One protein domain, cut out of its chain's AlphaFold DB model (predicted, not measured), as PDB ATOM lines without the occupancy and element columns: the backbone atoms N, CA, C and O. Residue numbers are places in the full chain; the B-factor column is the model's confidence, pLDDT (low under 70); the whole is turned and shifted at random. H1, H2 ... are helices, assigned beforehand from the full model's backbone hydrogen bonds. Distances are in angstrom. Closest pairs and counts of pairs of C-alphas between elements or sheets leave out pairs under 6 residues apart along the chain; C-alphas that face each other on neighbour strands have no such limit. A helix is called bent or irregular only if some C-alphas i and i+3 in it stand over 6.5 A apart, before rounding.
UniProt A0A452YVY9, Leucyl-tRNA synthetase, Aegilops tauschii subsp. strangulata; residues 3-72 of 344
ATOM      1  N   ASP A   3     369.420-180.360  29.260       95.31
ATOM      2  CA  ASP A   3     369.198-179.759  30.574       95.31
ATOM      3  C   ASP A   3     370.543-179.546  31.268       95.31
ATOM      4  O   ASP A   3     371.344-180.474  31.381       95.31
ATOM      5  N   ILE A   4     370.826-178.309  31.678       95.38
ATOM      6  CA  ILE A   4     372.068-177.970  32.380       95.38
ATOM      7  C   ILE A   4     371.719-177.653  33.836       95.38
ATOM      8  O   ILE A   4     370.979-176.690  34.074       95.38
ATOM      9  N   PRO A   5     372.289-178.368  34.825       91.75
ATOM     10  CA  PRO A   5     372.042-178.096  36.235       91.75
ATOM     11  C   PRO A   5     372.235-176.615  36.601       91.75
ATOM     12  O   PRO A   5     373.271-175.997  36.329       91.75
ATOM     13  N   GLY A   6     371.208-176.024  37.213       89.94
ATOM     14  CA  GLY A   6     371.156-174.601  37.573       89.94
ATOM     15  C   GLY A   6     370.658-173.663  36.464       89.94
ATOM     16  O   GLY A   6     370.238-172.545  36.772       89.94
ATOM     17  N   PHE A   7     370.616-174.101  35.202       91.44
ATOM     18  CA  PHE A   7     370.133-173.296  34.074       91.44
ATOM     19  C   PHE A   7     368.857-173.832  33.410       91.44
ATOM     20  O   PHE A   7     368.100-173.029  32.869       91.44
ATOM     21  N   GLY A   8     368.577-175.132  33.503       92.75
ATOM     22  CA  GLY A   8     367.404-175.756  32.889       92.75
ATOM     23  C   GLY A   8     367.632-176.196  31.437       92.75
ATOM     24  O   GLY A   8     368.740-176.093  30.896       92.75
ATOM     25  N   ASP A   9     366.553-176.631  30.784       91.50
ATOM     26  CA  ASP A   9     366.515-177.141  29.404       91.50
ATOM     27  C   ASP A   9     366.509-176.044  28.322       91.50
ATOM     28  O   ASP A   9     366.703-176.319  27.130       91.50
ATOM     29  N   LYS A  10     366.341-174.790  28.761       94.19
ATOM     30  CA  LYS A  10     366.458-173.548  27.984       94.19
ATOM     31  C   LYS A  10     367.577-172.647  28.512       94.19
ATOM     32  O   LYS A  10     367.414-171.439  28.682       94.19
ATOM     33  N   SER A  11     368.737-173.244  28.773       93.94
ATOM     34  CA  SER A  11     369.887-172.578  29.395       93.94
ATOM     35  C   SER A  11     370.334-171.288  28.692       93.94
ATOM     36  O   SER A  11     370.603-170.296  29.364       93.94
ATOM     37  N   ALA A  12     370.368-171.265  27.355       94.00
ATOM     38  CA  ALA A  12     370.749-170.074  26.592       94.00
ATOM     39  C   ALA A  12     369.754-168.911  26.767       94.00
ATOM     40  O   ALA A  12     370.174-167.777  26.980       94.00
ATOM     41  N   GLU A  13     368.446-169.188  26.720       94.75
ATOM     42  CA  GLU A  13     367.397-168.178  26.922       94.75
ATOM     43  C   GLU A  13     367.497-167.580  28.327       94.75
ATOM     44  O   GLU A  13     367.559-166.360  28.475       94.75
ATOM     45  N   LYS A  14     367.609-168.444  29.343       94.38
ATOM     46  CA  LYS A  14     367.747-168.025  30.739       94.38
ATOM     47  C   LYS A  14     368.933-167.081  30.934       94.38
ATOM     48  O   LYS A  14     368.761-165.989  31.467       94.38
ATOM     49  N   VAL A  15     370.119-167.464  30.461       94.19
ATOM     50  CA  VAL A  15     371.330-166.650  30.652       94.19
ATOM     51  C   VAL A  15     371.264-165.335  29.871       94.19
ATOM     52  O   VAL A  15     371.726-164.308  30.367       94.19
ATOM     53  N   CYS A  16     370.643-165.316  28.689       95.62
ATOM     54  CA  CYS A  16     370.408-164.070  27.957       95.62
ATOM     55  C   CYS A  16     369.479-163.109  28.714       95.62
ATOM     56  O   CYS A  16     369.750-161.905  28.740       95.62
ATOM     57  N   VAL A  17     368.423-163.624  29.354       95.25
ATOM     58  CA  VAL A  17     367.518-162.833  30.204       95.25
ATOM     59  C   VAL A  17     368.251-162.315  31.444       95.25
ATOM     60  O   VAL A  17     368.195-161.115  31.722       95.25
ATOM     61  N   ASP A  18     369.001-163.176  32.133       93.88
ATOM     62  CA  ASP A  18     369.747-162.825  33.349       93.88
ATOM     63  C   ASP A  18     370.791-161.724  33.081       93.88
ATOM     64  O   ASP A  18     370.924-160.772  33.855       93.88
ATOM     65  N   LEU A  19     371.491-161.794  31.942       95.56
ATOM     66  CA  LEU A  19     372.483-160.794  31.518       95.56
ATOM     67  C   LEU A  19     371.871-159.569  30.814       95.56
ATOM     68  O   LEU A  19     372.597-158.636  30.438       95.56
ATOM     69  N   LYS A  20     370.540-159.538  30.646       96.56
ATOM     70  CA  LYS A  20     369.802-158.479  29.941       96.56
ATOM     71  C   LYS A  20     370.414-158.200  28.564       96.56
ATOM     72  O   LYS A  20     370.783-157.062  28.254       96.56
ATOM     73  N   ILE A  21     370.623-159.259  27.785       95.94
ATOM     74  CA  ILE A  21     371.100-159.171  26.402       95.94
ATOM     75  C   ILE A  21     369.910-158.784  25.531       95.94
ATOM     76  O   ILE A  21     368.873-159.438  25.564       95.94
ATOM     77  N   THR A  22     370.058-157.705  24.767       95.25
ATOM     78  CA  THR A  22     368.964-157.162  23.937       95.25
ATOM     79  C   THR A  22     369.323-157.119  22.459       95.25
ATOM     80  O   THR A  22     368.445-156.949  21.616       95.25
ATOM     81  N   SER A  23     370.604-157.306  22.133       95.75
ATOM     82  CA  SER A  23     371.122-157.217  20.778       95.75
ATOM     83  C   SER A  23     372.177-158.282  20.508       95.75
ATOM     84  O   SER A  23     373.009-158.596  21.359       95.75
ATOM     85  N   GLN A  24     372.221-158.776  19.271       94.50
ATOM     86  CA  GLN A  24     373.307-159.636  18.786       94.50
ATOM     87  C   GLN A  24     374.680-158.932  18.759       94.50
ATOM     88  O   GLN A  24     375.710-159.580  18.584       94.50
ATOM     89  N   TYR A  25     374.703-157.605  18.926       95.00
ATOM     90  CA  TYR A  25     375.924-156.803  18.990       95.00
ATOM     91  C   TYR A  25     376.492-156.660  20.411       95.00
ATOM     92  O   TYR A  25     377.583-156.110  20.558       95.00
ATOM     93  N   ASP A  26     375.824-157.205  21.437       94.88
ATOM     94  CA  ASP A  26     376.279-157.204  22.837       94.88
ATOM     95  C   ASP A  26     377.422-158.224  23.055       94.88
ATOM     96  O   ASP A  26     377.309-159.161  23.846       94.88
ATOM     97  N   LYS A  27     378.530-158.075  22.313       95.06
ATOM     98  CA  LYS A  27     379.595-159.088  22.162       95.06
ATOM     99  C   LYS A  27     380.162-159.589  23.488       95.06
ATOM    100  O   LYS A  27     380.336-160.793  23.646       95.06
ATOM    101  N   GLU A  28     380.434-158.690  24.430       94.44
ATOM    102  CA  GLU A  28     380.998-159.051  25.738       94.44
ATOM    103  C   GLU A  28     380.016-159.891  26.559       94.44
ATOM    104  O   GLU A  28     380.378-160.949  27.073       94.44
ATOM    105  N   LYS A  29     378.744-159.480  26.608       94.88
ATOM    106  CA  LYS A  29     377.697-160.225  27.318       94.88
ATOM    107  C   LYS A  29     377.408-161.571  26.660       94.88
ATOM    108  O   LYS A  29     377.213-162.556  27.359       94.88
ATOM    109  N   LEU A  30     377.404-161.633  25.329       95.50
ATOM    110  CA  LEU A  30     377.224-162.879  24.579       95.50
ATOM    111  C   LEU A  30     378.400-163.844  24.783       95.50
ATOM    112  O   LEU A  30     378.189-165.049  24.918       95.50
ATOM    113  N   ALA A  31     379.630-163.329  24.841       94.19
ATOM    114  CA  ALA A  31     380.808-164.127  25.160       94.19
ATOM    115  C   ALA A  31     380.727-164.690  26.587       94.19
ATOM    116  O   ALA A  31     380.989-165.878  26.787       94.19
ATOM    117  N   GLU A  32     380.292-163.877  27.553       93.44
ATOM    118  CA  GLU A  32     380.059-164.329  28.925       93.44
ATOM    119  C   GLU A  32     378.948-165.385  28.999       93.44
ATOM    120  O   GLU A  32     379.155-166.458  29.566       93.44
ATOM    121  N   ALA A  33     377.810-165.145  28.340       93.56
ATOM    122  CA  ALA A  33     376.697-166.091  28.271       93.56
ATOM    123  C   ALA A  33     377.135-167.456  27.715       93.56
ATOM    124  O   ALA A  33     376.798-168.515  28.258       93.56
ATOM    125  N   LYS A  34     377.939-167.433  26.644       94.44
ATOM    126  CA  LYS A  34     378.529-168.633  26.049       94.44
ATOM    127  C   LYS A  34     379.471-169.324  27.031       94.44
ATOM    128  O   LYS A  34     379.383-170.536  27.187       94.44
ATOM    129  N   ARG A  35     380.345-168.588  27.723       91.31
ATOM    130  CA  ARG A  35     381.285-169.155  28.703       91.31
ATOM    131  C   ARG A  35     380.560-169.880  29.839       91.31
ATOM    132  O   ARG A  35     380.935-171.004  30.167       91.31
ATOM    133  N   MET A  36     379.506-169.273  30.387       89.25
ATOM    134  CA  MET A  36     378.714-169.837  31.490       89.25
ATOM    135  C   MET A  36     378.018-171.152  31.117       89.25
ATOM    136  O   MET A  36     377.923-172.063  31.938       89.25
ATOM    137  N   THR A  37     377.516-171.253  29.886       91.88
ATOM    138  CA  THR A  37     376.670-172.378  29.458       91.88
ATOM    139  C   THR A  37     377.438-173.473  28.727       91.88
ATOM    140  O   THR A  37     377.087-174.642  28.858       91.88
ATOM    141  N   TYR A  38     378.494-173.143  27.979       90.56
ATOM    142  CA  TYR A  38     379.130-174.086  27.054       90.56
ATOM    143  C   TYR A  38     379.941-175.174  27.769       90.56
ATOM    144  O   TYR A  38     379.698-176.358  27.545       90.56
ATOM    145  N   LEU A  39     380.875-174.795  28.654       88.12
ATOM    146  CA  LEU A  39     381.700-175.773  29.375       88.12
ATOM    147  C   LEU A  39     380.844-176.603  30.336       88.12
ATOM    148  O   LEU A  39     380.925-177.827  30.329       88.12
ATOM    149  N   LYS A  40     379.959-175.938  31.086       91.88
ATOM    150  CA  LYS A  40     379.040-176.606  32.011       91.88
ATOM    151  C   LYS A  40     378.069-177.536  31.285       91.88
ATOM    152  O   LYS A  40     377.797-178.635  31.749       91.88
ATOM    153  N   GLY A  41     377.574-177.126  30.119       92.94
ATOM    154  CA  GLY A  41     376.726-177.964  29.276       92.94
ATOM    155  C   GLY A  41     377.446-179.203  28.753       92.94
ATOM    156  O   GLY A  41     376.814-180.242  28.614       92.94
ATOM    157  N   PHE A  42     378.755-179.124  28.510       91.94
ATOM    158  CA  PHE A  42     379.550-180.288  28.127       91.94
ATOM    159  C   PHE A  42     379.760-181.262  29.298       91.94
ATOM    160  O   PHE A  42     379.513-182.453  29.131       91.94
ATOM    161  N   THR A  43     380.166-180.769  30.473       90.31
ATOM    162  CA  THR A  43     380.562-181.612  31.623       90.31
ATOM    163  C   THR A  43     379.391-182.093  32.488       90.31
ATOM    164  O   THR A  43     379.421-183.195  33.041       90.31
ATOM    165  N   GLU A  44     378.355-181.266  32.640       94.19
ATOM    166  CA  GLU A  44     377.219-181.509  33.543       94.19
ATOM    167  C   GLU A  44     375.877-181.624  32.814       94.19
ATOM    168  O   GLU A  44     374.904-182.080  33.410       94.19
ATOM    169  N   GLY A  45     375.801-181.207  31.548       95.62
ATOM    170  CA  GLY A  45     374.557-181.241  30.786       95.62
ATOM    171  C   GLY A  45     374.064-182.666  30.538       95.62
ATOM    172  O   GLY A  45     374.849-183.568  30.233       95.62
ATOM    173  N   VAL A  46     372.747-182.851  30.621       96.56
ATOM    174  CA  VAL A  46     372.059-184.124  30.379       96.56
ATOM    175  C   VAL A  46     371.143-183.984  29.169       96.56
ATOM    176  O   VAL A  46     370.384-183.023  29.041       96.56
ATOM    177  N   MET A  47     371.215-184.940  28.249       96.81
ATOM    178  CA  MET A  47     370.320-185.003  27.096       96.81
ATOM    179  C   MET A  47     368.887-185.282  27.569       96.81
ATOM    180  O   MET A  47     368.676-186.217  28.331       96.81
ATOM    181  N   VAL A  48     367.900-184.521  27.087       95.44
ATOM    182  CA  VAL A  48     366.476-184.689  27.477       95.44
ATOM    183  C   VAL A  48     365.583-185.248  26.367       95.44
ATOM    184  O   VAL A  48     364.379-185.411  26.543       95.44
ATOM    185  N   VAL A  49     366.150-185.507  25.187       90.94
ATOM    186  CA  VAL A  49     365.413-185.966  24.000       90.94
ATOM    187  C   VAL A  49     366.205-187.017  23.226       90.94
ATOM    188  O   VAL A  49     367.436-187.044  23.277       90.94
ATOM    189  N   GLY A  50     365.489-187.832  22.450       89.81
ATOM    190  CA  GLY A  50     366.071-188.816  21.537       89.81
ATOM    191  C   GLY A  50     366.638-190.058  22.229       89.81
ATOM    192  O   GLY A  50     366.404-190.306  23.409       89.81
ATOM    193  N   GLU A  51     367.393-190.841  21.463       90.69
ATOM    194  CA  GLU A  51     367.976-192.129  21.875       90.69
ATOM    195  C   GLU A  51     368.930-192.023  23.078       90.69
ATOM    196  O   GLU A  51     369.059-192.957  23.864       90.69
ATOM    197  N   TYR A  52     369.567-190.864  23.255       94.25
ATOM    198  CA  TYR A  52     370.539-190.621  24.321       94.25
ATOM    199  C   TYR A  52     369.937-189.909  25.539       94.25
ATOM    200  O   TYR A  52     370.689-189.397  26.365       94.25
ATOM    201  N   ASN A  53     368.605-189.857  25.657       95.69
ATOM    202  CA  ASN A  53     367.919-189.250  26.797       95.69
ATOM    203  C   ASN A  53     368.439-189.812  28.138       95.69
ATOM    204  O   ASN A  53     368.625-191.018  28.288       95.69
ATOM    205  N   GLY A  54     368.690-188.927  29.102       94.12
ATOM    206  CA  GLY A  54     369.238-189.253  30.418       94.12
ATOM    207  C   GLY A  54     370.761-189.423  30.464       94.12
ATOM    208  O   GLY A  54     371.307-189.561  31.556       94.12
ATOM    209  N   ARG A  55     371.469-189.390  29.326       95.50
ATOM    210  CA  ARG A  55     372.941-189.462  29.294       95.50
ATOM    211  C   ARG A  55     373.591-188.087  29.361       95.50
ATOM    212  O   ARG A  55     373.024-187.094  28.898       95.50
ATOM    213  N   LYS A  56     374.823-188.044  29.875       96.56
ATOM    214  CA  LYS A  56     375.652-186.835  29.852       96.56
ATOM    215  C   LYS A  56     376.042-186.452  28.427       96.56
ATOM    216  O   LYS A  56     376.310-187.312  27.589       96.56
ATOM    217  N   VAL A  57     376.134-185.149  28.168       94.94
ATOM    218  CA  VAL A  57     376.541-184.605  26.862       94.94
ATOM    219  C   VAL A  57     377.945-185.069  26.469       94.94
ATOM    220  O   VAL A  57     378.148-185.418  25.309       94.94
ATOM    221  N   GLU A  58     378.894-185.118  27.407       94.75
ATOM    222  CA  GLU A  58     380.257-185.624  27.175       94.75
ATOM    223  C   GLU A  58     380.273-187.037  26.566       94.75
ATOM    224  O   GLU A  58     381.023-187.299  25.626       94.75
ATOM    225  N   GLU A  59     379.386-187.916  27.036       94.50
ATOM    226  CA  GLU A  59     379.251-189.291  26.546       94.50
ATOM    227  C   GLU A  59     378.445-189.363  25.242       94.50
ATOM    228  O   GLU A  59     378.790-190.105  24.323       94.50
ATOM    229  N   ALA A  60     377.358-188.592  25.143       95.12
ATOM    230  CA  ALA A  60     376.449-188.637  24.000       95.12
ATOM    231  C   ALA A  60     377.035-187.968  22.746       95.12
ATOM    232  O   ALA A  60     376.794-188.426  21.630       95.12
ATOM    233  N   LYS A  61     377.826-186.899  22.898       94.38
ATOM    234  CA  LYS A  61     378.400-186.123  21.788       94.38
ATOM    235  C   LYS A  61     379.202-186.973  20.785       94.38
ATOM    236  O   LYS A  61     378.925-186.839  19.591       94.38
ATOM    237  N   PRO A  62     380.167-187.831  21.187       94.88
ATOM    238  CA  PRO A  62     380.884-188.685  20.236       94.88
ATOM    239  C   PRO A  62     379.975-189.726  19.566       94.88
ATOM    240  O   PRO A  62     380.138-189.981  18.375       94.88
ATOM    241  N   LEU A  63     378.987-190.274  20.283       95.25
ATOM    242  CA  LEU A  63     378.044-191.261  19.740       95.25
ATOM    243  C   LEU A  63     377.126-190.644  18.675       95.25
ATOM    244  O   LEU A  63     376.990-191.185  17.581       95.25
ATOM    245  N   ILE A  64     376.561-189.465  18.961       94.75
ATOM    246  CA  ILE A  64     375.747-188.699  18.006       94.75
ATOM    247  C   ILE A  64     376.579-188.330  16.777       94.75
ATOM    248  O   ILE A  64     376.109-188.498  15.655       94.75
ATOM    249  N   LYS A  65     377.819-187.860  16.970       95.25
ATOM    250  CA  LYS A  65     378.734-187.554  15.863       95.25
ATOM    251  C   LYS A  65     378.934-188.771  14.956       95.25
ATOM    252  O   LYS A  65     378.796-188.629  13.747       95.25
ATOM    253  N   ASN A  66     379.254-189.936  15.519       95.31
ATOM    254  CA  ASN A  66     379.499-191.147  14.733       95.31
ATOM    255  C   ASN A  66     378.240-191.597  13.988       95.31
ATOM    256  O   ASN A  66     378.314-191.833  12.789       95.31
ATOM    257  N   LYS A  67     377.078-191.588  14.652       95.12
ATOM    258  CA  LYS A  67     375.792-191.906  14.020       95.12
ATOM    259  C   LYS A  67     375.493-190.998  12.825       95.12
ATOM    260  O   LYS A  67     375.157-191.482  11.753       95.12
ATOM    261  N   LEU A  68     375.666-189.683  12.982       96.12
ATOM    262  CA  LEU A  68     375.447-188.729  11.889       96.12
ATOM    263  C   LEU A  68     376.413-188.949  10.713       96.12
ATOM    264  O   LEU A  68     376.027-188.726   9.569       96.12
ATOM    265  N   LEU A  69     377.653-189.372  10.978       95.69
ATOM    266  CA  LEU A  69     378.619-189.723   9.932       95.69
ATOM    267  C   LEU A  69     378.233-191.030   9.220       95.69
ATOM    268  O   LEU A  69     378.283-191.086   7.996       95.69
ATOM    269  N   GLU A  70     377.824-192.056   9.971       96.12
ATOM    270  CA  GLU A  70     377.396-193.361   9.445       96.12
ATOM    271  C   GLU A  70     376.122-193.258   8.593       96.12
ATOM    272  O   GLU A  70     376.017-193.907   7.554       96.12
ATOM    273  N   GLU A  71     375.181-192.397   8.986       96.81
ATOM    274  CA  GLU A  71     373.944-192.121   8.242       96.81
ATOM    275  C   GLU A  71     374.144-191.139   7.069       96.81
ATOM    276  O   GLU A  71     373.198-190.845   6.339       96.81
ATOM    277  N   GLY A  72     375.355-190.600   6.876       95.88
ATOM    278  CA  GLY A  72     375.647-189.619   5.823       95.88
ATOM    279  C   GLY A  72     374.989-188.246   6.032       95.88
ATOM    280  O   GLY A  72     374.889-187.461   5.090       95.88
TER     281      GLY A  72
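Overview. This is residues 3 to 72 of the 344 residues of the protein "Leucyl-tRNA synthetase" of Aegilops tauschii subsp. strangulata (UniProt A0A452YVY9). Picture an L of helices: the long helix H2 makes one limb, with the shorter helix H1 folded alongside part of it as a helical hairpin, and H3 makes the other limb, set off from the far end of H2 at a corner. Residues 65 to 72, of which 65 to 70 belong to H3, stick out from the body, and a long stretch with no named element, residues 44 to 56, joins the two limbs. The printed part has 70 residues with three named helices, H1, H2 and H3 in that order along the chain, and no named strand; the class is all helix. The whole is loose, with a radius of gyration of the C-alphas of 14.2 A, and its outline is only just elongated, with spans of 39 by 26 by 17 A.

Along the chain. Start at Asp 3, the first printed residue, whose C-alpha is at (369.198, -179.759, 30.574), and read on to Ser 11, where H1 begins. Find C-alpha 11 at (369.887, -172.578, 29.395); from there H1, residues 11 to 18, runs to Asp 18. After the eight residues that follow, look for C-alpha 27 at (379.595, -159.088, 22.162), where H2 begins. H2, residues 27 to 43, is the longest helix with 17 residues, and it measures 24.4 A from first to last C-alpha. At C-alphas 36 and 39, which are 7.0 A apart, you will find that H2 is irregular, but only just; its line is a rough one. Pass over residues 44 to 56 and you come to Val 57, the first residue of H3. H3, residues 57 to 70, measures 19.5 A and ends at C-alpha 70, at (377.396, -193.361, 9.445). It too is irregular, but only just: C-alphas 59 and 62 are 6.55 A apart, and its line is a rough one.

Arrangement. Begin with H1 and H2, which touch and form a helical hairpin. Look at Val 15 and Ala 33: theirs are the closest C-alphas of the two helices, 5.9 A apart. H1 and H2 run opposite ways at a tilt of 38 degrees, only just steep, and H2 touches H1 with residues 30 to 37 alone. Move along H2 to its last residues, where H2 touches H3 with residues 41 to 43 alone, and H3 touches H2 with residues 57 to 58 alone. The closest C-alphas there are those of Phe 42 and Val 57, 5.4 A apart. The lines of H2 and H3 stand about perpendicular, at 89 degrees, and their centres are 21.6 A apart. H1 and H3 are apart. In the backbone, every O i to N i+4 pair of H1 is within hydrogen-bond range, against 11 of 13 in H2 and 8 of 10 in H3.

Size, cuts and confidence. Look at Lys 20 and Glu 70 for the two C-alphas farthest apart, 41.2 A. From Asp 3 to Gly 72, the first and last printed C-alphas, the distance is 27.4 A. Residues 22 to 28 stand free, and so do residues 65 to 72. Without these stretches the body has 55 residues and spans 35 by 16 by 16 A. The link from H1 to H2 is short, with 8 residues, and the link from H2 to H3 is long, with 13 residues. The printed part has no cut. Read the B-factor column for the model's confidence: the mean pLDDT of the printed part is 94.1, and no printed residue is under 70.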